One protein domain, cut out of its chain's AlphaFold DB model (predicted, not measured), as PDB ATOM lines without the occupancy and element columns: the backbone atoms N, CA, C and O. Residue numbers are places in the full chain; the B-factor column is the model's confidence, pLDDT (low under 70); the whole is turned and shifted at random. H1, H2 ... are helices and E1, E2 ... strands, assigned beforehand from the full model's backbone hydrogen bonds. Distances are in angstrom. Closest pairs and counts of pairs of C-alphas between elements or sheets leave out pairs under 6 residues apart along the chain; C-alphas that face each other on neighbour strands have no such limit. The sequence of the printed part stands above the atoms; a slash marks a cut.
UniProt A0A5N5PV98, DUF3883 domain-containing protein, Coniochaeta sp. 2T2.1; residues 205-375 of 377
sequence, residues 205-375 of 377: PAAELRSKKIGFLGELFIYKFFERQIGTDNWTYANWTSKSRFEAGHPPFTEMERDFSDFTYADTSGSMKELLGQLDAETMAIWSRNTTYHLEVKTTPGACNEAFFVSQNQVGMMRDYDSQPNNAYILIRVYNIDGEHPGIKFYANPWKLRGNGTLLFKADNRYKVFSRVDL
ATOM      1  N   PRO A 205      12.072   5.238  32.280       69.00
ATOM      2  CA  PRO A 205      12.483   5.669  33.616       69.00
ATOM      3  C   PRO A 205      12.736   4.497  34.569       69.00
ATOM      4  O   PRO A 205      13.692   4.517  35.342       69.00
ATOM      5  N   ALA A 206      11.918   3.441  34.490       66.88
ATOM      6  CA  ALA A 206      12.060   2.260  35.337       66.88
ATOM      7  C   ALA A 206      13.348   1.474  35.028       66.88
ATOM      8  O   ALA A 206      14.047   1.037  35.945       66.88
ATOM      9  N   ALA A 207      13.700   1.321  33.749       69.69
ATOM     10  CA  ALA A 207      14.935   0.664  33.324       69.69
ATOM     11  C   ALA A 207      16.186   1.473  33.703       69.69
ATOM     12  O   ALA A 207      17.195   0.896  34.126       69.69
ATOM     13  N   GLU A 208      16.128   2.803  33.598       73.19
ATOM     14  CA  GLU A 208      17.218   3.679  34.033       73.19
ATOM     15  C   GLU A 208      17.393   3.638  35.556       73.19
ATOM     16  O   GLU A 208      18.511   3.448  36.039       73.19
ATOM     17  N   LEU A 209      16.297   3.720  36.316       76.38
ATOM     18  CA  LEU A 209      16.317   3.603  37.774       76.38
ATOM     19  C   LEU A 209      16.863   2.242  38.221       76.38
ATOM     20  O   LEU A 209      17.697   2.168  39.124       76.38
ATOM     21  N   ARG A 210      16.453   1.159  37.550       81.44
ATOM     22  CA  ARG A 210      17.000  -0.180  37.797       81.44
ATOM     23  C   ARG A 210      18.499  -0.232  37.509       81.44
ATOM     24  O   ARG A 210      19.242  -0.802  38.301       81.44
ATOM     25  N   SER A 211      18.949   0.373  36.411       79.94
ATOM     26  CA  SER A 211      20.370   0.413  36.047       79.94
ATOM     27  C   SER A 211      21.201   1.188  37.073       79.94
ATOM     28  O   SER A 211      22.259   0.707  37.471       79.94
ATOM     29  N   LYS A 212      20.699   2.333  37.559       83.69
ATOM     30  CA  LYS A 212      21.319   3.106  38.651       83.69
ATOM     31  C   LYS A 212      21.417   2.274  39.929       83.69
ATOM     32  O   LYS A 212      22.498   2.143  40.489       83.69
ATOM     33  N   LYS A 213      20.323   1.609  40.318       86.56
ATOM     34  CA  LYS A 213      20.289   0.708  41.480       86.56
ATOM     35  C   LYS A 213      21.293  -0.443  41.361       86.56
ATOM     36  O   LYS A 213      21.963  -0.762  42.334       86.56
ATOM     37  N   ILE A 214      21.405  -1.067  40.188       88.44
ATOM     38  CA  ILE A 214      22.385  -2.134  39.927       88.44
ATOM     39  C   ILE A 214      23.818  -1.602  40.061       88.44
ATOM     40  O   ILE A 214      24.650  -2.263  40.679       88.44
ATOM     41  N   GLY A 215      24.099  -0.414  39.514       90.62
ATOM     42  CA  GLY A 215      25.389   0.263  39.676       90.62
ATOM     43  C   GLY A 215      25.731   0.464  41.151       90.62
ATOM     44  O   GLY A 215      26.711  -0.106  41.630       90.62
ATOM     45  N   PHE A 216      24.839   1.137  41.884       94.06
ATOM     46  CA  PHE A 216      24.967   1.385  43.319       94.06
ATOM     47  C   PHE A 216      25.225   0.104  44.126       94.06
ATOM     48  O   PHE A 216      26.142   0.062  44.945       94.06
ATOM     49  N   LEU A 217      24.451  -0.964  43.893       92.12
ATOM     50  CA  LEU A 217      24.619  -2.224  44.625       92.12
ATOM     51  C   LEU A 217      25.994  -2.853  44.393       92.12
ATOM     52  O   LEU A 217      26.568  -3.401  45.332       92.12
ATOM     53  N   GLY A 218      26.527  -2.781  43.173       95.38
ATOM     54  CA  GLY A 218      27.864  -3.298  42.895       95.38
ATOM     55  C   GLY A 218      28.966  -2.457  43.526       95.38
ATOM     56  O   GLY A 218      29.897  -3.018  44.094       95.38
ATOM     57  N   GLU A 219      28.852  -1.129  43.496       97.75
ATOM     58  CA  GLU A 219      29.812  -0.257  44.180       97.75
ATOM     59  C   GLU A 219      29.791  -0.479  45.698       97.75
ATOM     60  O   GLU A 219      30.840  -0.693  46.300       97.75
ATOM     61  N   LEU A 220      28.606  -0.544  46.317       95.69
ATOM     62  CA  LEU A 220      28.471  -0.849  47.743       95.69
ATOM     63  C   LEU A 220      29.071  -2.215  48.099       95.69
ATOM     64  O   LEU A 220      29.714  -2.365  49.140       95.69
ATOM     65  N   PHE A 221      28.852  -3.214  47.246       95.00
ATOM     66  CA  PHE A 221      29.410  -4.549  47.423       95.00
ATOM     67  C   PHE A 221      30.943  -4.520  47.429       95.00
ATOM     68  O   PHE A 221      31.554  -5.073  48.339       95.00
ATOM     69  N   ILE A 222      31.561  -3.812  46.479       95.94
ATOM     70  CA  ILE A 222      33.020  -3.643  46.412       95.94
ATOM     71  C   ILE A 222      33.555  -2.818  47.583       95.94
ATOM     72  O   ILE A 222      34.575  -3.184  48.166       95.94
ATOM     73  N   TYR A 223      32.851  -1.757  47.981       96.56
ATOM     74  CA  TYR A 223      33.216  -0.961  49.148       96.56
ATOM     75  C   TYR A 223      33.300  -1.827  50.409       96.56
ATOM     76  O   TYR A 223      34.302  -1.772  51.119       96.56
ATOM     77  N   LYS A 224      32.279  -2.656  50.666       94.31
ATOM     78  CA  LYS A 224      32.237  -3.551  51.832       94.31
ATOM     79  C   LYS A 224      33.223  -4.706  51.745       94.31
ATOM     80  O   LYS A 224      33.837  -5.056  52.748       94.31
ATOM     81  N   PHE A 225      33.433  -5.239  50.546       92.69
ATOM     82  CA  PHE A 225      34.468  -6.232  50.306       92.69
ATOM     83  C   PHE A 225      35.851  -5.695  50.700       92.69
ATOM     84  O   PHE A 225      36.523  -6.295  51.533       92.69
ATOM     85  N   PHE A 226      36.260  -4.530  50.188       93.69
ATOM     86  CA  PHE A 226      37.562  -3.960  50.541       93.69
ATOM     87  C   PHE A 226      37.638  -3.462  51.987       93.69
ATOM     88  O   PHE A 226      38.682  -3.630  52.607       93.69
ATOM     89  N   GLU A 227      36.551  -2.937  52.561       93.62
ATOM     90  CA  GLU A 227      36.490  -2.573  53.987       93.62
ATOM     91  C   GLU A 227      36.853  -3.769  54.880       93.62
ATOM     92  O   GLU A 227      37.646  -3.627  55.810       93.62
ATOM     93  N   ARG A 228      36.336  -4.962  54.558       90.44
ATOM     94  CA  ARG A 228      36.668  -6.200  55.273       90.44
ATOM     95  C   ARG A 228      38.117  -6.635  55.057       90.44
ATOM     96  O   ARG A 228      38.762  -7.057  56.010       90.44
ATOM     97  N   GLN A 229      38.596  -6.585  53.814       89.06
ATOM     98  CA  GLN A 229      39.887  -7.166  53.431       89.06
ATOM     99  C   GLN A 229      41.088  -6.276  53.788       89.06
ATOM    100  O   GLN A 229      42.141  -6.772  54.172       89.06
ATOM    101  N   ILE A 230      40.938  -4.956  53.663       91.38
ATOM    102  CA  ILE A 230      41.998  -3.962  53.904       91.38
ATOM    103  C   ILE A 230      41.896  -3.367  55.318       91.38
ATOM    104  O   ILE A 230      42.896  -2.915  55.881       91.38
ATOM    105  N   GLY A 231      40.700  -3.397  55.911       91.88
ATOM    106  CA  GLY A 231      40.410  -2.815  57.216       91.88
ATOM    107  C   GLY A 231      40.018  -1.340  57.131       91.88
ATOM    108  O   GLY A 231      40.480  -0.588  56.271       91.88
ATOM    109  N   THR A 232      39.176  -0.908  58.069       90.38
ATOM    110  CA  THR A 232      38.575   0.438  58.107       90.38
ATOM    111  C   THR A 232      39.578   1.569  58.310       90.38
ATOM    112  O   THR A 232      39.276   2.707  57.967       90.38
ATOM    113  N   ASP A 233      40.758   1.276  58.857       90.19
ATOM    114  CA  ASP A 233      41.801   2.284  59.079       90.19
ATOM    115  C   ASP A 233      42.472   2.704  57.767       90.19
ATOM    116  O   ASP A 233      42.919   3.841  57.624       90.19
ATOM    117  N   ASN A 234      42.508   1.792  56.792       91.00
ATOM    118  CA  ASN A 234      43.153   2.006  55.500       91.00
ATOM    119  C   ASN A 234      42.134   2.172  54.366       91.00
ATOM    120  O   ASN A 234      42.446   2.827  53.382       91.00
ATOM    121  N   TRP A 235      40.920   1.630  54.486       95.38
ATOM    122  CA  TRP A 235      39.856   1.756  53.490       95.38
ATOM    123  C   TRP A 235      38.637   2.467  54.081       95.38
ATOM    124  O   TRP A 235      37.900   1.913  54.896       95.38
ATOM    125  N   THR A 236      38.405   3.707  53.649       95.69
ATOM    126  CA  THR A 236      37.340   4.569  54.182       95.69
ATOM    127  C   THR A 236      36.406   5.049  53.077       95.69
ATOM    128  O   THR A 236      36.681   4.895  51.886       95.69
ATOM    129  N   TYR A 237      35.297   5.699  53.447       95.56
ATOM    130  CA  TYR A 237      34.398   6.315  52.464       95.56
ATOM    131  C   TYR A 237      35.109   7.345  51.569       95.56
ATOM    132  O   TYR A 237      34.625   7.635  50.477       95.56
ATOM    133  N   ALA A 238      36.242   7.913  52.006       96.12
ATOM    134  CA  ALA A 238      37.004   8.875  51.216       96.12
ATOM    135  C   ALA A 238      37.580   8.248  49.936       96.12
ATOM    136  O   ALA A 238      37.780   8.958  48.956       96.12
ATOM    137  N   ASN A 239      37.782   6.926  49.924       96.94
ATOM    138  CA  ASN A 239      38.236   6.186  48.749       96.94
ATOM    139  C   ASN A 239      37.127   5.955  47.718       96.94
ATOM    140  O   ASN A 239      37.432   5.631  46.577       96.94
ATOM    141  N   TRP A 240      35.855   6.119  48.095       97.94
ATOM    142  CA  TRP A 240      34.719   6.035  47.180       97.94
ATOM    143  C   TRP A 240      34.551   7.383  46.470       97.94
ATOM    144  O   TRP A 240      34.159   8.377  47.079       97.94
ATOM    145  N   THR A 241      34.901   7.441  45.189       97.38
ATOM    146  CA  THR A 241      35.034   8.668  44.383       97.38
ATOM    147  C   THR A 241      33.921   8.820  43.342       97.38
ATOM    148  O   THR A 241      34.089   9.501  42.334       97.38
ATOM    149  N   SER A 242      32.753   8.231  43.609       94.62
ATOM    150  CA  SER A 242      31.534   8.382  42.807       94.62
ATOM    151  C   SER A 242      30.394   9.016  43.613       94.62
ATOM    152  O   SER A 242      30.449   9.148  44.844       94.62
ATOM    153  N   LYS A 243      29.307   9.376  42.927       89.25
ATOM    154  CA  LYS A 243      28.077   9.868  43.572       89.25
ATOM    155  C   LYS A 243      27.359   8.812  44.413       89.25
ATOM    156  O   LYS A 243      26.702   9.181  45.389       89.25
ATOM    157  N   SER A 244      27.526   7.526  44.095       90.88
ATOM    158  CA  SER A 244      26.919   6.398  44.821       90.88
ATOM    159  C   SER A 244      27.312   6.380  46.304       90.88
ATOM    160  O   SER A 244      26.545   5.915  47.150       90.88
ATOM    161  N   ARG A 245      28.456   6.985  46.654       93.12
ATOM    162  CA  ARG A 245      28.880   7.224  48.039       93.12
ATOM    163  C   ARG A 245      27.802   7.901  48.890       93.12
ATOM    164  O   ARG A 245      27.607   7.533  50.048       93.12
ATOM    165  N   PHE A 246      27.108   8.893  48.333       89.62
ATOM    166  CA  PHE A 246      26.071   9.625  49.060       89.62
ATOM    167  C   PHE A 246      24.851   8.746  49.349       89.62
ATOM    168  O   PHE A 246      24.295   8.794  50.445       89.62
ATOM    169  N   GLU A 247      24.477   7.889  48.397       86.50
ATOM    170  CA  GLU A 247      23.372   6.938  48.552       86.50
ATOM    171  C   GLU A 247      23.639   5.916  49.670       86.50
ATOM    172  O   GLU A 247      22.706   5.453  50.327       86.50
ATOM    173  N   ALA A 248      24.912   5.620  49.953       84.62
ATOM    174  CA  ALA A 248      25.330   4.786  51.081       84.62
ATOM    175  C   ALA A 248      25.314   5.515  52.445       84.62
ATOM    176  O   ALA A 248      25.613   4.900  53.468       84.62
ATOM    177  N   GLY A 249      24.949   6.801  52.485       85.81
ATOM    178  CA  GLY A 249      24.868   7.603  53.712       85.81
ATOM    179  C   GLY A 249      26.172   8.300  54.111       85.81
ATOM    180  O   GLY A 249      26.268   8.828  55.218       85.81
ATOM    181  N   HIS A 250      27.174   8.319  53.231       92.31
ATOM    182  CA  HIS A 250      28.433   9.030  53.451       92.31
ATOM    183  C   HIS A 250      28.381  10.465  52.889       92.31
ATOM    184  O   HIS A 250      27.503  10.789  52.084       92.31
ATOM    185  N   PRO A 251      29.320  11.356  53.271       94.06
ATOM    186  CA  PRO A 251      29.419  12.685  52.669       94.06
ATOM    187  C   PRO A 251      29.504  12.613  51.132       94.06
ATOM    188  O   PRO A 251      30.200  11.741  50.613       94.06
ATOM    189  N   PRO A 252      28.840  13.506  50.376       89.38
ATOM    190  CA  PRO A 252      28.829  13.437  48.913       89.38
ATOM    191  C   PRO A 252      30.229  13.637  48.326       89.38
ATOM    192  O   PRO A 252      31.058  14.342  48.906       89.38
ATOM    193  N   PHE A 253      30.515  13.004  47.188       91.81
ATOM    194  CA  PHE A 253      31.701  13.320  46.388       91.81
ATOM    195  C   PHE A 253      31.473  14.621  45.620       91.81
ATOM    196  O   PHE A 253      30.446  14.782  44.966       91.81
ATOM    197  N   THR A 254      32.393  15.575  45.773       89.81
ATOM    198  CA  THR A 254      32.213  16.960  45.308       89.81
ATOM    199  C   THR A 254      33.056  17.314  44.089       89.81
ATOM    200  O   THR A 254      32.886  18.401  43.545       89.81
ATOM    201  N   GLU A 255      33.968  16.439  43.665       91.44
ATOM    202  CA  GLU A 255      34.804  16.686  42.488       91.44
ATOM    203  C   GLU A 255      34.108  16.243  41.193       91.44
ATOM    204  O   GLU A 255      33.010  15.678  41.191       91.44
ATOM    205  N   MET A 256      34.738  16.533  40.053       85.81
ATOM    206  CA  MET A 256      34.215  16.161  38.742       85.81
ATOM    207  C   MET A 256      34.360  14.654  38.519       85.81
ATOM    208  O   MET A 256      35.383  14.190  38.043       85.81
ATOM    209  N   GLU A 257      33.302  13.894  38.797       81.31
ATOM    210  CA  GLU A 257      33.247  12.423  38.681       81.31
ATOM    211  C   GLU A 257      33.777  11.858  37.351       81.31
ATOM    212  O   GLU A 257      34.328  10.768  37.318       81.31
ATOM    213  N   ARG A 258      33.680  12.604  36.241       83.81
ATOM    214  CA  ARG A 258      34.265  12.179  34.955       83.81
ATOM    215  C   ARG A 258      35.793  12.033  34.994       83.81
ATOM    216  O   ARG A 258      36.345  11.389  34.116       83.81
ATOM    217  N   ASP A 259      36.466  12.660  35.946       89.38
ATOM    218  CA  ASP A 259      37.923  12.642  36.068       89.38
ATOM    219  C   ASP A 259      38.389  11.532  37.034       89.38
ATOM    220  O   ASP A 259      39.588  11.345  37.229       89.38
ATOM    221  N   PHE A 260      37.446  10.765  37.601       94.38
ATOM    222  CA  PHE A 260      37.683   9.720  38.592       94.38
ATOM    223  C   PHE A 260      37.063   8.386  38.168       94.38
ATOM    224  O   PHE A 260      36.133   8.317  37.365       94.38
ATOM    225  N   SER A 261      37.617   7.306  38.707       96.69
ATOM    226  CA  SER A 261      36.953   6.004  38.754       96.69
ATOM    227  C   SER A 261      36.004   5.939  39.953       96.69
ATOM    228  O   SER A 261      36.021   6.825  40.809       96.69
ATOM    229  N   ASP A 262      35.206   4.876  40.056       98.06
ATOM    230  CA  ASP A 262      34.265   4.719  41.174       98.06
ATOM    231  C   ASP A 262      34.969   4.704  42.540       98.06
ATOM    232  O   ASP A 262      34.435   5.223  43.519       98.06
ATOM    233  N   PHE A 263      36.197   4.175  42.603       98.31
ATOM    234  CA  PHE A 263      37.073   4.302  43.769       98.31
ATOM    235  C   PHE A 263      38.491   4.718  43.383       98.31
ATOM    236  O   PHE A 263      39.018   4.271  42.359       98.31
ATOM    237  N   THR A 264      39.143   5.488  44.251       97.50
ATOM    238  CA  THR A 264      40.566   5.833  44.160       97.50
ATOM    239  C   THR A 264      41.263   5.541  45.487       97.50
ATOM    240  O   THR A 264      40.865   6.017  46.555       97.50
ATOM    241  N   TYR A 265      42.331   4.748  45.428       96.00
ATOM    242  CA  TYR A 265      43.062   4.279  46.601       96.00
ATOM    243  C   TYR A 265      44.571   4.430  46.415       96.00
ATOM    244  O   TYR A 265      45.177   3.729  45.611       96.00
ATOM    245  N   ALA A 266      45.185   5.344  47.164       95.00
ATOM    246  CA  ALA A 266      46.637   5.458  47.239       95.00
ATOM    247  C   ALA A 266      47.173   4.410  48.226       95.00
ATOM    248  O   ALA A 266      46.961   4.529  49.432       95.00
ATOM    249  N   ASP A 267      47.850   3.382  47.716       91.81
ATOM    250  CA  ASP A 267      48.282   2.239  48.521       91.81
ATOM    251  C   ASP A 267      49.593   2.520  49.257       91.81
ATOM    252  O   ASP A 267      50.672   2.135  48.808       91.81
ATOM    253  N   THR A 268      49.501   3.214  50.390       88.69
ATOM    254  CA  THR A 268      50.657   3.575  51.226       88.69
ATOM    255  C   THR A 268      51.118   2.435  52.138       88.69
ATOM    256  O   THR A 268      52.294   2.370  52.501       88.69
ATOM    257  N   SER A 269      50.220   1.514  52.499       86.94
ATOM    258  CA  SER A 269      50.514   0.350  53.345       86.94
ATOM    259  C   SER A 269      50.978  -0.870  52.541       86.94
ATOM    260  O   SER A 269      51.658  -1.745  53.080       86.94
ATOM    261  N   GLY A 270      50.658  -0.932  51.245       87.75
ATOM    262  CA  GLY A 270      50.827  -2.124  50.414       87.75
ATOM    263  C   GLY A 270      49.670  -3.117  50.521       87.75
ATOM    264  O   GLY A 270      49.800  -4.227  50.003       87.75
ATOM    265  N   SER A 271      48.578  -2.753  51.200       88.94
ATOM    266  CA  SER A 271      47.442  -3.640  51.464       88.94
ATOM    267  C   SER A 271      46.728  -4.041  50.177       88.94
ATOM    268  O   SER A 271      46.402  -5.212  50.007       88.94
ATOM    269  N   MET A 272      46.526  -3.108  49.240       88.62
ATOM    270  CA  MET A 272      45.887  -3.434  47.959       88.62
ATOM    271  C   MET A 272      46.804  -4.298  47.094       88.62
ATOM    272  O   MET A 272      46.352  -5.276  46.500       88.62
ATOM    273  N   LYS A 273      48.103  -3.987  47.050       86.50
ATOM    274  CA  LYS A 273      49.086  -4.820  46.354       86.50
ATOM    275  C   LYS A 273      49.100  -6.254  46.883       86.50
ATOM    276  O   LYS A 273      49.108  -7.190  46.086       86.50
ATOM    277  N   GLU A 274      49.142  -6.428  48.202       85.69
ATOM    278  CA  GLU A 274      49.137  -7.749  48.834       85.69
ATOM    279  C   GLU A 274      47.841  -8.502  48.523       85.69
ATOM    280  O   GLU A 274      47.892  -9.645  48.069       85.69
ATOM    281  N   LEU A 275      46.699  -7.825  48.662       84.81
ATOM    282  CA  LEU A 275      45.382  -8.380  48.375       84.81
ATOM    283  C   LEU A 275      45.257  -8.859  46.921       84.81
ATOM    284  O   LEU A 275      44.841  -9.985  46.663       84.81
ATOM    285  N   LEU A 276      45.653  -8.029  45.955       82.25
ATOM    286  CA  LEU A 276      45.598  -8.382  44.535       82.25
ATOM    287  C   LEU A 276      46.625  -9.461  44.165       82.25
ATOM    288  O   LEU A 276      46.340 -10.299  43.311       82.25
ATOM    289  N   GLY A 277      47.787  -9.484  44.824       78.31
ATOM    290  CA  GLY A 277      48.804 -10.520  44.629       78.31
ATOM    291  C   GLY A 277      48.325 -11.923  45.013       78.31
ATOM    292  O   GLY A 277      48.777 -12.902  44.421       78.31
ATOM    293  N   GLN A 278      47.374 -12.031  45.946       73.81
ATOM    294  CA  GLN A 278      46.725 -13.301  46.294       73.81
ATOM    295  C   GLN A 278      45.739 -13.787  45.216       73.81
ATOM    296  O   GLN A 278      45.444 -14.979  45.162       73.81
ATOM    297  N   LEU A 279      45.234 -12.895  44.351       65.31
ATOM    298  CA  LEU A 279      44.262 -13.240  43.305       65.31
ATOM    299  C   LEU A 279      44.909 -13.733  42.009       65.31
ATOM    300  O   LEU A 279      44.272 -14.527  41.316       65.31
ATOM    301  N   ASP A 280      46.119 -13.263  41.682       62.38
ATOM    302  CA  ASP A 280      46.952 -13.733  40.562       62.38
ATOM    303  C   ASP A 280      48.352 -13.071  40.595       62.38
ATOM    304  O   ASP A 280      48.475 -11.842  40.535       62.38
ATOM    305  N   ALA A 281      49.415 -13.882  40.651       44.44
ATOM    306  CA  ALA A 281      50.805 -13.446  40.823       44.44
ATOM    307  C   ALA A 281      51.417 -12.753  39.587       44.44
ATOM    308  O   ALA A 281      52.398 -12.019  39.727       44.44
ATOM    309  N   GLU A 282      50.861 -12.947  38.383       49.75
ATOM    310  CA  GLU A 282      51.373 -12.298  37.159       49.75
ATOM    311  C   GLU A 282      50.949 -10.829  37.026       49.75
ATOM    312  O   GLU A 282      51.485 -10.086  36.196       49.75
ATOM    313  N   THR A 283      50.031 -10.376  37.880       53.12
ATOM    314  CA  THR A 283      49.300  -9.119  37.723       53.12
ATOM    315  C   THR A 283      50.084  -7.884  38.185       53.12
ATOM    316  O   THR A 283      49.585  -7.013  38.881       53.12
ATOM    317  N   MET A 284      51.297  -7.743  37.650       57.22
ATOM    318  CA  MET A 284      52.112  -6.528  37.566       57.22
ATOM    319  C   MET A 284      53.158  -6.361  38.675       57.22
ATOM    320  O   MET A 284      53.000  -5.598  39.624       57.22
ATOM    321  N   ALA A 285      54.339  -6.944  38.430       53.78
ATOM    322  CA  ALA A 285      55.593  -6.670  39.147       53.78
ATOM    323  C   ALA A 285      55.966  -5.168  39.245       53.78
ATOM    324  O   ALA A 285      56.855  -4.800  40.010       53.78
ATOM    325  N   ILE A 286      55.292  -4.308  38.474       61.03
ATOM    326  CA  ILE A 286      55.490  -2.854  38.405       61.03
ATOM    327  C   ILE A 286      54.753  -2.106  39.528       61.03
ATOM    328  O   ILE A 286      55.117  -0.978  39.846       61.03
ATOM    329  N   TRP A 287      53.724  -2.706  40.137       73.94
ATOM    330  CA  TRP A 287      52.961  -2.057  41.199       73.94
ATOM    331  C   TRP A 287      53.668  -2.182  42.550       73.94
ATOM    332  O   TRP A 287      54.243  -3.217  42.915       73.94
ATOM    333  N   SER A 288      53.664  -1.090  43.302       70.31
ATOM    334  CA  SER A 288      54.445  -0.915  44.524       70.31
ATOM    335  C   SER A 288      53.578  -0.350  45.648       70.31
ATOM    336  O   SER A 288      52.414  -0.026  45.436       70.31
ATOM    337  N   ARG A 289      54.159  -0.181  46.841       70.62
ATOM    338  CA  ARG A 289      53.520   0.486  47.997       70.62
ATOM    339  C   ARG A 289      53.415   2.016  47.834       70.62
ATOM    340  O   ARG A 289      53.519   2.766  48.795       70.62
ATOM    341  N   ASN A 290      53.342   2.475  46.589       81.81
ATOM    342  CA  ASN A 290      53.153   3.867  46.195       81.81
ATOM    343  C   ASN A 290      52.299   3.952  44.916       81.81
ATOM    344  O   ASN A 290      52.362   4.927  44.167       81.81
ATOM    345  N   THR A 291      51.563   2.881  44.613       91.19
ATOM    346  CA  THR A 291      50.662   2.823  43.470       91.19
ATOM    347  C   THR A 291      49.301   3.375  43.878       91.19
ATOM    348  O   THR A 291      48.718   2.954  44.875       91.19
ATOM    349  N   THR A 292      48.781   4.303  43.083       95.25
ATOM    350  CA  THR A 292      47.390   4.739  43.168       95.25
ATOM    351  C   THR A 292      46.534   3.828  42.302       95.25
ATOM    352  O   THR A 292      46.731   3.722  41.090       95.25
ATOM    353  N   TYR A 293      45.580   3.161  42.936       95.25
ATOM    354  CA  TYR A 293      44.619   2.273  42.311       95.25
ATOM    355  C   TYR A 293      43.343   3.037  41.957       95.25
ATOM    356  O   TYR A 293      42.698   3.626  42.820       95.25
ATOM    357  N   HIS A 294      42.981   2.981  40.681       97.25
ATOM    358  CA  HIS A 294      41.766   3.527  40.090       97.25
ATOM    359  C   HIS A 294      40.850   2.358  39.751       97.25
ATOM    360  O   HIS A 294      41.135   1.577  38.838       97.25
ATOM    361  N   LEU A 295      39.798   2.180  40.543       97.25
ATOM    362  CA  LEU A 295      38.937   1.004  40.499       97.25
ATOM    363  C   LEU A 295      37.580   1.376  39.908       97.25
ATOM    364  O   LEU A 295      36.845   2.184  40.467       97.25
ATOM    365  N   GLU A 296      37.254   0.760  38.783       98.00
ATOM    366  CA  GLU A 296      36.035   1.017  38.026       98.00
ATOM    367  C   GLU A 296      35.119  -0.205  38.092       98.00
ATOM    368  O   GLU A 296      35.475  -1.282  37.608       98.00
ATOM    369  N   VAL A 297      33.928  -0.051  38.668       97.56
ATOM    370  CA  VAL A 297      32.985  -1.138  38.922       97.56
ATOM    371  C   VAL A 297      31.992  -1.274  37.770       97.56
ATOM    372  O   VAL A 297      31.366  -0.322  37.311       97.56
ATOM    373  N   LYS A 298      31.812  -2.507  37.289       96.31
ATOM    374  CA  LYS A 298      30.841  -2.861  36.246       96.31
ATOM    375  C   LYS A 298      29.952  -4.004  36.693       96.31
ATOM    376  O   LYS A 298      30.337  -5.174  36.637       96.31
ATOM    377  N   THR A 299      28.727  -3.657  37.060       94.88
ATOM    378  CA  THR A 299      27.761  -4.586  37.648       94.88
ATOM    379  C   THR A 299      26.799  -5.161  36.612       94.88
ATOM    380  O   THR A 299      26.304  -4.428  35.754       94.88
ATOM    381  N   THR A 300      26.493  -6.458  36.689       90.62
ATOM    382  CA  THR A 300      25.355  -7.070  35.977       90.62
ATOM    383  C   THR A 300      24.475  -7.934  36.874       90.62
ATOM    384  O   THR A 300      24.984  -8.597  37.781       90.62
ATOM    385  N   PRO A 301      23.162  -7.997  36.573       88.31
ATOM    386  CA  PRO A 301      22.256  -8.988  37.150       88.31
ATOM    387  C   PRO A 301      22.628 -10.424  36.792       88.31
ATOM    388  O   PRO A 301      22.448 -11.305  37.624       88.31
ATOM    389  N   GLY A 302      23.110 -10.644  35.567       86.19
ATOM    390  CA  GLY A 302      23.418 -11.962  35.031       86.19
ATOM    391  C   GLY A 302      24.887 -12.359  35.149       86.19
ATOM    392  O   GLY A 302      25.665 -11.752  35.896       86.19
ATOM    393  N   ALA A 303      25.247 -13.396  34.396       87.31
ATOM    394  CA  ALA A 303      26.480 -14.158  34.564       87.31
ATOM    395  C   ALA A 303      27.757 -13.386  34.182       87.31
ATOM    396  O   ALA A 303      27.737 -12.381  33.471       87.31
ATOM    397  N   CYS A 304      28.912 -13.891  34.631       87.69
ATOM    398  CA  CYS A 304      30.218 -13.262  34.397       87.69
ATOM    399  C   CYS A 304      30.578 -13.113  32.905       87.69
ATOM    400  O   CYS A 304      31.278 -12.168  32.539       87.69
ATOM    401  N   ASN A 305      30.116 -14.034  32.054       85.50
ATOM    402  CA  ASN A 305      30.400 -14.046  30.616       85.50
ATOM    403  C   ASN A 305      29.571 -13.026  29.816       85.50
ATOM    404  O   ASN A 305      29.871 -12.768  28.647       85.50
ATOM    405  N   GLU A 306      28.551 -12.424  30.431       87.81
ATOM    406  CA  GLU A 306      27.785 -11.361  29.803       87.81
ATOM    407  C   GLU A 306      28.648 -10.125  29.581       87.81
ATOM    408  O   GLU A 306      29.488  -9.743  30.404       87.81
ATOM    409  N   ALA A 307      28.391  -9.456  28.464       90.50
ATOM    410  CA  ALA A 307      29.068  -8.214  28.161       90.50
ATOM    411  C   ALA A 307      28.718  -7.111  29.162       90.50
ATOM    412  O   ALA A 307      27.622  -7.058  29.720       90.50
ATOM    413  N   PHE A 308      29.634  -6.162  29.304       91.69
ATOM    414  CA  PHE A 308      29.414  -4.946  30.077       91.69
ATOM    415  C   PHE A 308      29.825  -3.715  29.287       91.69
ATOM    416  O   PHE A 308      30.465  -3.815  28.244       91.69
ATOM    417  N   PHE A 309      29.415  -2.545  29.763       91.62
ATOM    418  CA  PHE A 309      29.606  -1.301  29.032       91.62
ATOM    419  C   PHE A 309      30.609  -0.405  29.734       91.62
ATOM    420  O   PHE A 309      30.516  -0.197  30.941       91.62
ATOM    421  N   VAL A 310      31.524   0.173  28.964       92.75
ATOM    422  CA  VAL A 310      32.442   1.221  29.427       92.75
ATOM    423  C   VAL A 310      32.303   2.449  28.530       92.75
ATOM    424  O   VAL A 310      32.002   2.345  27.335       92.75
ATOM    425  N   SER A 311      32.466   3.635  29.111       91.25
ATOM    426  CA  SER A 311      32.385   4.895  28.368       91.25
ATOM    427  C   SER A 311      33.686   5.188  27.611       91.25
ATOM    428  O   SER A 311      34.744   4.647  27.925       91.25
ATOM    429  N   GLN A 312      33.626   6.089  26.628       91.19
ATOM    430  CA  GLN A 312      34.827   6.578  25.939       91.19
ATOM    431  C   GLN A 312      35.832   7.213  26.911       91.19
ATOM    432  O   GLN A 312      37.036   7.041  26.743       91.19
ATOM    433  N   ASN A 313      35.331   7.924  27.923       91.88
ATOM    434  CA  ASN A 313      36.151   8.559  28.945       91.88
ATOM    435  C   ASN A 313      36.925   7.523  29.766       91.88
ATOM    436  O   ASN A 313      38.135   7.631  29.910       91.88
ATOM    437  N   GLN A 314      36.242   6.461  30.199       94.38
ATOM    438  CA  GLN A 314      36.862   5.354  30.931       94.38
ATOM    439  C   GLN A 314      37.940   4.668  30.087       94.38
ATOM    440  O   GLN A 314      39.026   4.402  30.583       94.38
ATOM    441  N   VAL A 315      37.701   4.459  28.787       94.50
ATOM    442  CA  VAL A 315      38.742   3.949  27.873       94.50
ATOM    443  C   VAL A 315      39.933   4.909  27.763       94.50
ATOM    444  O   VAL A 315      41.072   4.448  27.692       94.50
ATOM    445  N   GLY A 316      39.686   6.222  27.771       94.44
ATOM    446  CA  GLY A 316      40.733   7.245  27.850       94.44
ATOM    447  C   GLY A 316      41.589   7.084  29.105       94.44
ATOM    448  O   GLY A 316      42.795   6.906  28.989       94.44
ATOM    449  N   MET A 317      40.961   7.010  30.280       94.75
ATOM    450  CA  MET A 317      41.654   6.804  31.558       94.75
ATOM    451  C   MET A 317      42.474   5.507  31.576       94.75
ATOM    452  O   MET A 317      43.632   5.517  31.985       94.75
ATOM    453  N   MET A 318      41.918   4.397  31.072       94.75
ATOM    454  CA  MET A 318      42.636   3.117  30.973       94.75
ATOM    455  C   MET A 318      43.938   3.251  30.179       94.75
ATOM    456  O   MET A 318      44.967   2.721  30.590       94.75
ATOM    457  N   ARG A 319      43.889   3.949  29.038       94.44
ATOM    458  CA  ARG A 319      45.064   4.212  28.199       94.44
ATOM    459  C   ARG A 319      46.053   5.129  28.908       94.44
ATOM    460  O   ARG A 319      47.251   4.862  28.891       94.44
ATOM    461  N   ASP A 320      45.559   6.214  29.489       93.75
ATOM    462  CA  ASP A 320      46.408   7.258  30.048       93.75
ATOM    463  C   ASP A 320      47.174   6.732  31.276       93.75
ATOM    464  O   ASP A 320      48.373   6.995  31.405       93.75
ATOM    465  N   TYR A 321      46.544   5.904  32.120       92.19
ATOM    466  CA  TYR A 321      47.208   5.279  33.268       92.19
ATOM    467  C   TYR A 321      48.116   4.098  32.916       92.19
ATOM    468  O   TYR A 321      49.070   3.865  33.648       92.19
ATOM    469  N   ASP A 322      47.902   3.386  31.804       89.81
ATOM    470  CA  ASP A 322      48.818   2.308  31.381       89.81
ATOM    471  C   ASP A 322      50.262   2.805  31.178       89.81
ATOM    472  O   ASP A 322      51.229   2.091  31.442       89.81
ATOM    473  N   SER A 323      50.402   4.063  30.755       84.94
ATOM    474  CA  SER A 323      51.698   4.721  30.562       84.94
ATOM    475  C   SER A 323      52.313   5.303  31.844       84.94
ATOM    476  O   SER A 323      53.438   5.799  31.809       84.94
ATOM    477  N   GLN A 324      51.604   5.249  32.979       88.38
ATOM    478  CA  GLN A 324      52.010   5.888  34.231       88.38
ATOM    479  C   GLN A 324      52.407   4.840  35.284       88.38
ATOM    480  O   GLN A 324      51.550   4.123  35.795       88.38
ATOM    481  N   PRO A 325      53.686   4.767  35.693       80.88
ATOM    482  CA  PRO A 325      54.203   3.652  36.494       80.88
ATOM    483  C   PRO A 325      53.591   3.532  37.900       80.88
ATOM    484  O   PRO A 325      53.533   2.434  38.446       80.88
ATOM    485  N   ASN A 326      53.107   4.638  38.475       88.56
ATOM    486  CA  ASN A 326      52.507   4.667  39.814       88.56
ATOM    487  C   ASN A 326      50.973   4.686  39.790       88.56
ATOM    488  O   ASN A 326      50.362   4.917  40.827       88.56
ATOM    489  N   ASN A 327      50.341   4.444  38.640       92.44
ATOM    490  CA  ASN A 327      48.890   4.364  38.540       92.44
ATOM    491  C   ASN A 327      48.469   2.989  38.019       92.44
ATOM    492  O   ASN A 327      48.999   2.476  37.037       92.44
ATOM    493  N   ALA A 328      47.494   2.392  38.689       91.50
ATOM    494  CA  ALA A 328      46.901   1.121  38.316       91.50
ATOM    495  C   ALA A 328      45.424   1.345  38.016       91.50
ATOM    496  O   ALA A 328      44.674   1.698  38.915       91.50
ATOM    497  N   TYR A 329      44.990   1.123  36.776       94.44
ATOM    498  CA  TYR A 329      43.562   1.105  36.458       94.44
ATOM    499  C   TYR A 329      43.054  -0.336  36.433       94.44
ATOM    500  O   TYR A 329      43.627  -1.193  35.749       94.44
ATOM    501  N   ILE A 330      41.984  -0.607  37.176       94.06
ATOM    502  CA  ILE A 330      41.399  -1.939  37.326       94.06
ATOM    503  C   ILE A 330      39.908  -1.860  37.024       94.06
ATOM    504  O   ILE A 330      39.173  -1.103  37.652       94.06
ATOM    505  N   LEU A 331      39.453  -2.689  36.084       95.19
ATOM    506  CA  LEU A 331      38.028  -2.947  35.905       95.19
ATOM    507  C   LEU A 331      37.604  -4.073  36.851       95.19
ATOM    508  O   LEU A 331      38.117  -5.188  36.760       95.19
ATOM    509  N   ILE A 332      36.647  -3.791  37.728       94.94
ATOM    510  CA  ILE A 332      36.065  -4.749  38.663       94.94
ATOM    511  C   ILE A 332      34.681  -5.137  38.160       94.94
ATOM    512  O   ILE A 332      33.748  -4.340  38.124       94.94
ATOM    513  N   ARG A 333      34.533  -6.394  37.763       94.50
ATOM    514  CA  ARG A 333      33.272  -6.967  37.313       94.50
ATOM    515  C   ARG A 333      32.556  -7.603  38.492       94.50
ATOM    516  O   ARG A 333      33.027  -8.605  39.017       94.50
ATOM    517  N   VAL A 334      31.398  -7.057  38.845       94.12
ATOM    518  CA  VAL A 334      30.461  -7.685  39.784       94.12
ATOM    519  C   VAL A 334      29.339  -8.317  38.969       94.12
ATOM    520  O   VAL A 334      28.691  -7.640  38.173       94.12
ATOM    521  N   TYR A 335      29.132  -9.619  39.110       91.75
ATOM    522  CA  TYR A 335      28.142 -10.367  38.330       91.75
ATOM    523  C   TYR A 335      27.212 -11.156  39.248       91.75
ATOM    524  O   TYR A 335      27.518 -11.355  40.424       91.75
ATOM    525  N   ASN A 336      26.065 -11.589  38.722       90.12
ATOM    526  CA  ASN A 336      24.996 -12.216  39.496       90.12
ATOM    527  C   ASN A 336      24.529 -11.352  40.685       90.12
ATOM    528  O   ASN A 336      24.199 -11.884  41.744       90.12
ATOM    529  N   ILE A 337      24.499 -10.014  40.542       89.31
ATOM    530  CA  ILE A 337      24.222  -9.111  41.678       89.31
ATOM    531  C   ILE A 337      22.807  -9.248  42.241       89.31
ATOM    532  O   ILE A 337      22.570  -8.855  43.376       89.31
ATOM    533  N   ASP A 338      21.859  -9.789  41.476       84.69
ATOM    534  CA  ASP A 338      20.495 -10.061  41.948       84.69
ATOM    535  C   ASP A 338      20.376 -11.469  42.573       84.69
ATOM    536  O   ASP A 338      19.380 -11.768  43.229       84.69
ATOM    537  N   GLY A 339      21.397 -12.319  42.418       81.31
ATOM    538  CA  GLY A 339      21.426 -13.689  42.927       81.31
ATOM    539  C   GLY A 339      21.838 -13.812  44.398       81.31
ATOM    540  O   GLY A 339      22.210 -12.840  45.063       81.31
ATOM    541  N   GLU A 340      21.788 -15.043  44.907       79.19
ATOM    542  CA  GLU A 340      22.207 -15.384  46.278       79.19
ATOM    543  C   GLU A 340      23.725 -15.286  46.465       79.19
ATOM    544  O   GLU A 340      24.194 -14.907  47.537       79.19
ATOM    545  N   HIS A 341      24.482 -15.551  45.397       82.62
ATOM    546  CA  HIS A 341      25.942 -15.565  45.394       82.62
ATOM    547  C   HIS A 341      26.501 -14.673  44.269       82.62
ATOM    548  O   HIS A 341      26.870 -15.179  43.204       82.62
ATOM    549  N   PRO A 342      26.538 -13.340  44.462       89.31
ATOM    550  CA  PRO A 342      27.256 -12.441  43.570       89.31
ATOM    551  C   PRO A 342      28.745 -12.793  43.523       89.31
ATOM    552  O   PRO A 342      29.341 -13.130  44.546       89.31
ATOM    553  N   GLY A 343      29.348 -12.681  42.342       87.75
ATOM    554  CA  GLY A 343      30.773 -12.937  42.141       87.75
ATOM    555  C   GLY A 343      31.547 -11.685  41.738       87.75
ATOM    556  O   GLY A 343      30.972 -10.715  41.234       87.75
ATOM    557  N   ILE A 344      32.868 -11.725  41.938       89.31
ATOM    558  CA  ILE A 344      33.803 -10.650  41.578       89.31
ATOM    559  C   ILE A 344      34.832 -11.188  40.587       89.31
ATOM    560  O   ILE A 344      35.349 -12.292  40.751       89.31
ATOM    561  N   LYS A 345      35.157 -10.394  39.567       89.44
ATOM    562  CA  LYS A 345      36.295 -10.636  38.682       89.44
ATOM    563  C   LYS A 345      37.079  -9.353  38.455       89.44
ATOM    564  O   LYS A 345      36.505  -8.313  38.148       89.44
ATOM    565  N   PHE A 346      38.396  -9.444  38.582       89.94
ATOM    566  CA  PHE A 346      39.304  -8.318  38.416       89.94
ATOM    567  C   PHE A 346      39.980  -8.388  37.050       89.94
ATOM    568  O   PHE A 346      40.541  -9.413  36.671       89.94
ATOM    569  N   TYR A 347      39.943  -7.280  36.319       90.12
ATOM    570  CA  TYR A 347      40.678  -7.079  35.079       90.12
ATOM    571  C   TYR A 347      41.689  -5.964  35.299       90.12
ATOM    572  O   TYR A 347      41.428  -4.782  35.053       90.12
ATOM    573  N   ALA A 348      42.844  -6.358  35.809       89.31
ATOM    574  CA  ALA A 348      43.970  -5.469  35.993       89.31
ATOM    575  C   ALA A 348      44.555  -5.027  34.652       89.31
ATOM    576  O   ALA A 348      44.765  -5.843  33.755       89.31
ATOM    577  N   ASN A 349      44.827  -3.728  34.536       90.19
ATOM    578  CA  ASN A 349      45.325  -3.105  33.316       90.19
ATOM    579  C   ASN A 349      44.501  -3.493  32.069       90.19
ATOM    580  O   ASN A 349      44.978  -4.165  31.144       90.19
ATOM    581  N   PRO A 350      43.232  -3.058  32.015       92.69
ATOM    582  CA  PRO A 350      42.335  -3.412  30.925       92.69
ATOM    583  C   PRO A 350      42.798  -2.880  29.561       92.69
ATOM    584  O   PRO A 350      42.376  -3.415  28.536       92.69
ATOM    585  N   TRP A 351      43.690  -1.882  29.516       94.38
ATOM    586  CA  TRP A 351      44.291  -1.407  28.270       94.38
ATOM    587  C   TRP A 351      45.244  -2.443  27.657       94.38
ATOM    588  O   TRP A 351      45.103  -2.777  26.477       94.38
ATOM    589  N   LYS A 352      46.141  -3.042  28.454       91.25
ATOM    590  CA  LYS A 352      46.975  -4.170  27.998       91.25
ATOM    591  C   LYS A 352      46.136  -5.389  27.633       91.25
ATOM    592  O   LYS A 352      46.375  -5.998  26.589       91.25
ATOM    593  N   LEU A 353      45.114  -5.705  28.435       91.50
ATOM    594  CA  LEU A 353      44.188  -6.809  28.148       91.50
ATOM    595  C   LEU A 353      43.379  -6.586  26.864       91.50
ATOM    596  O   LEU A 353      43.005  -7.540  26.183       91.50
ATOM    597  N   ARG A 354      43.110  -5.330  26.502       92.56
ATOM    598  CA  ARG A 354      42.541  -4.984  25.198       92.56
ATOM    599  C   ARG A 354      43.551  -5.225  24.076       92.56
ATOM    600  O   ARG A 354      43.197  -5.826  23.066       92.56
ATOM    601  N   GLY A 355      44.794  -4.772  24.248       91.25
ATOM    602  CA  GLY A 355      45.864  -4.909  23.253       91.25
ATOM    603  C   GLY A 355      46.231  -6.360  22.931       91.25
ATOM    604  O   GLY A 355      46.459  -6.687  21.770       91.25
ATOM    605  N   ASN A 356      46.220  -7.247  23.931       90.81
ATOM    606  CA  ASN A 356      46.486  -8.678  23.743       90.81
ATOM    607  C   ASN A 356      45.233  -9.500  23.366       90.81
ATOM    608  O   ASN A 356      45.316 -10.707  23.146       90.81
ATOM    609  N   GLY A 357      44.064  -8.856  23.280       90.06
ATOM    610  CA  GLY A 357      42.806  -9.479  22.882       90.06
ATOM    611  C   GLY A 357      42.102 -10.300  23.966       90.06
ATOM    612  O   GLY A 357      41.117 -10.959  23.637       90.06
ATOM    613  N   THR A 358      42.549 -10.267  25.224       90.88
ATOM    614  CA  THR A 358      41.853 -10.899  26.366       90.88
ATOM    615  C   THR A 358      40.493 -10.246  26.611       90.88
ATOM    616  O   THR A 358      39.487 -10.938  26.795       90.88
ATOM    617  N   LEU A 359      40.447  -8.914  26.545       92.81
ATOM    618  CA  LEU A 359      39.213  -8.136  26.538       92.81
ATOM    619  C   LEU A 359      38.930  -7.612  25.128       92.81
ATOM    620  O   LEU A 359      39.746  -6.921  24.520       92.81
ATOM    621  N   LEU A 360      37.738  -7.895  24.610       93.69
ATOM    622  CA  LEU A 360      37.273  -7.388  23.323       93.69
ATOM    623  C   LEU A 360      36.363  -6.189  23.531       93.69
ATOM    624  O   LEU A 360      35.272  -6.322  24.078       93.69
ATOM    625  N   PHE A 361      36.789  -5.037  23.027       93.56
ATOM    626  CA  PHE A 361      36.018  -3.801  23.056       93.56
ATOM    627  C   PHE A 361      35.362  -3.615  21.692       93.56
ATOM    628  O   PHE A 361      36.038  -3.288  20.716       93.56
ATOM    629  N   LYS A 362      34.049  -3.831  21.613       90.81
ATOM    630  CA  LYS A 362      33.268  -3.543  20.408       90.81
ATOM    631  C   LYS A 362      32.689  -2.142  20.524       90.81
ATOM    632  O   LYS A 362      31.969  -1.855  21.479       90.81
ATOM    633  N   ALA A 363      33.054  -1.279  19.579       83.62
ATOM    634  CA  ALA A 363      32.491   0.056  19.497       83.62
ATOM    635  C   ALA A 363      31.009  -0.037  19.114       83.62
ATOM    636  O   ALA A 363      30.642  -0.689  18.141       83.62
ATOM    637  N   ASP A 364      30.201   0.620  19.925       66.12
ATOM    638  CA  ASP A 364      28.805   0.982  19.713       66.12
ATOM    639  C   ASP A 364      28.674   2.404  20.315       66.12
ATOM    640  O   ASP A 364      29.692   3.024  20.643       66.12
ATOM    641  N   ASN A 365      27.474   2.936  20.543       68.06
ATOM    642  CA  ASN A 365      27.280   4.213  21.255       68.06
ATOM    643  C   ASN A 365      28.044   4.293  22.606       68.06
ATOM    644  O   ASN A 365      28.359   5.380  23.093       68.06
ATOM    645  N   ARG A 366      28.357   3.138  23.210       82.81
ATOM    646  CA  ARG A 366      29.380   2.915  24.250       82.81
ATOM    647  C   ARG A 366      30.190   1.673  23.876       82.81
ATOM    648  O   ARG A 366      29.724   0.860  23.085       82.81
ATOM    649  N   TYR A 367      31.357   1.458  24.480       88.75
ATOM    650  CA  TYR A 367      32.081   0.210  24.242       88.75
ATOM    651  C   TYR A 367      31.404  -0.944  24.972       88.75
ATOM    652  O   TYR A 367      31.283  -0.919  26.198       88.75
ATOM    653  N   LYS A 368      31.009  -1.969  24.219       92.62
ATOM    654  CA  LYS A 368      30.574  -3.258  24.755       92.62
ATOM    655  C   LYS A 368      31.801  -4.157  24.910       92.62
ATOM    656  O   LYS A 368      32.471  -4.473  23.924       92.62
ATOM    657  N   VAL A 369      32.111  -4.528  26.143       92.44
ATOM    658  CA  VAL A 369      33.306  -5.282  26.527       92.44
ATOM    659  C   VAL A 369      32.939  -6.739  26.765       92.44
ATOM    660  O   VAL A 369      31.987  -7.031  27.484       92.44
ATOM    661  N   PHE A 370      33.707  -7.646  26.167       91.38
ATOM    662  CA  PHE A 370      33.595  -9.089  26.361       91.38
ATOM    663  C   PHE A 370      34.927  -9.642  26.853       91.38
ATOM    664  O   PHE A 370      35.980  -9.267  26.340       91.38
ATOM    665  N   SER A 371      34.879 -10.591  27.780       86.81
ATOM    666  CA  SER A 371      36.039 -11.401  28.137       86.81
ATOM    667  C   SER A 371      36.110 -12.605  27.204       86.81
ATOM    668  O   SER A 371      35.202 -13.433  27.173       86.81
ATOM    669  N   ARG A 372      37.182 -12.720  26.408       77.12
ATOM    670  CA  ARG A 372      37.371 -13.877  25.508       77.12
ATOM    671  C   ARG A 372      37.523 -15.189  26.259       77.12
ATOM    672  O   ARG A 372      37.242 -16.247  25.704       77.12
ATOM    673  N   VAL A 373      37.982 -15.093  27.494       66.00
ATOM    674  CA  VAL A 373      38.227 -16.227  28.368       66.00
ATOM    675  C   VAL A 373      36.909 -16.879  28.807       66.00
ATOM    676  O   VAL A 373      36.844 -18.094  28.961       66.00
ATOM    677  N   ASP A 374      35.836 -16.089  28.890       57.38
ATOM    678  CA  ASP A 374      34.513 -16.540  29.334       57.38
ATOM    679  C   ASP A 374      33.577 -16.914  28.162       57.38
ATOM    680  O   ASP A 374      32.467 -17.390  28.377       57.38
ATOM    681  N   LEU A 375      34.020 -16.714  26.912       50.09
ATOM    682  CA  LEU A 375      33.278 -17.056  25.684       50.09
ATOM    683  C   LEU A 375      33.592 -18.463  25.139       50.09
ATOM    684  O   LEU A 375      33.081 -18.829  24.082       50.09
TER     685      LEU A 375
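This is residues 205 to 375 of the 377 residues of the protein "DUF3883 domain-containing protein" of Coniochaeta sp. 2T2.1 (UniProt A0A5N5PV98). A twisted four-stranded sheet, E1 E2 E4 E5, forms the core, with the long helix H1 slanting over one face and H4 covering part of the other. A small three-stranded sheet, E3 E7 E6, lies on the H4 side with the short helix H5 beside it, while residues 205 to 210 of H1 stick out. The 171 printed residues include five named helices and seven named strands, in the order H1 H2 E1 H3 E2 E3 H4 E4 E5 H5 E6 E7; the larger sheet is mixed, the smaller antiparallel. The class is mixed, helices and strands, and the whole is compact and rounded, with a radius of gyration of the C-alphas of 15.4 A and spans of 42, 40 and 33 A.

The larger sheet holds E1, residues 263 to 266, E2, residues 292 to 299 and 22.4 A long, E4, residues 327 to 335 and 25.4 A, and E5, residues 343 to 348 and 16.4 A. H1, residues 205 to 230, runs 37.1 A from C-alpha 205 at (12.483, 5.669, 33.616) to C-alpha 230 at (41.998, -3.962, 53.904). The other helices are H2, residues 244 to 247, H3, 271 to 277, H4, 312 to 322 and 15.6 A, and H5, 350 to 355. The small sheet holds E3, residues 308 to 310, E6, 359 to 363, and E7, 367 to 371, ending at C-alpha 371 at (36.039, -11.401, 28.137).

E2 and E4 are parallel, with N 294 and O 328 at 2.8 A. E1 is antiparallel to E2, N 265 and O 293 at 2.9 A; the hairpin E4 and E5 has N 333 and O 345 at 2.8 A. Three layers, helices on both faces of a sheet, are formed with H1 and H4 on opposite faces: H1 runs slantwise to the strands at a height of 7.7 A, H4 along them at 9.1 A, over E4. H1 touches H2 at the C-alphas of Phe 216 and Ser 244, 5.6 A apart, and H3 at Ile 230 and Ser 271, 6.0 A. H3 only grazes the sheet. H4 touches H5, about perpendicular at 85 degrees, closest at the C-alphas of Met 318 and Trp 351, 5.5 A. E7 pairs with E3, N 369 and O 308 at 2.8 A, and forms a hairpin with E6, N 360 and O 370 at 2.8 A. In H1, H3, H4 and H5 every O i to N i+4 pair is within hydrogen-bond range; H2 is too short for one.

The C-alphas farthest apart are those of Pro 205 and Ala 285, 45.2 A. The printed part has no cut; the links H1 to H2, H2 to E1 and H3 to E2 are long. The model's pLDDT is under 70 at residues 205 to 207, 279 to 286, 364 to 365 and 373 to 375.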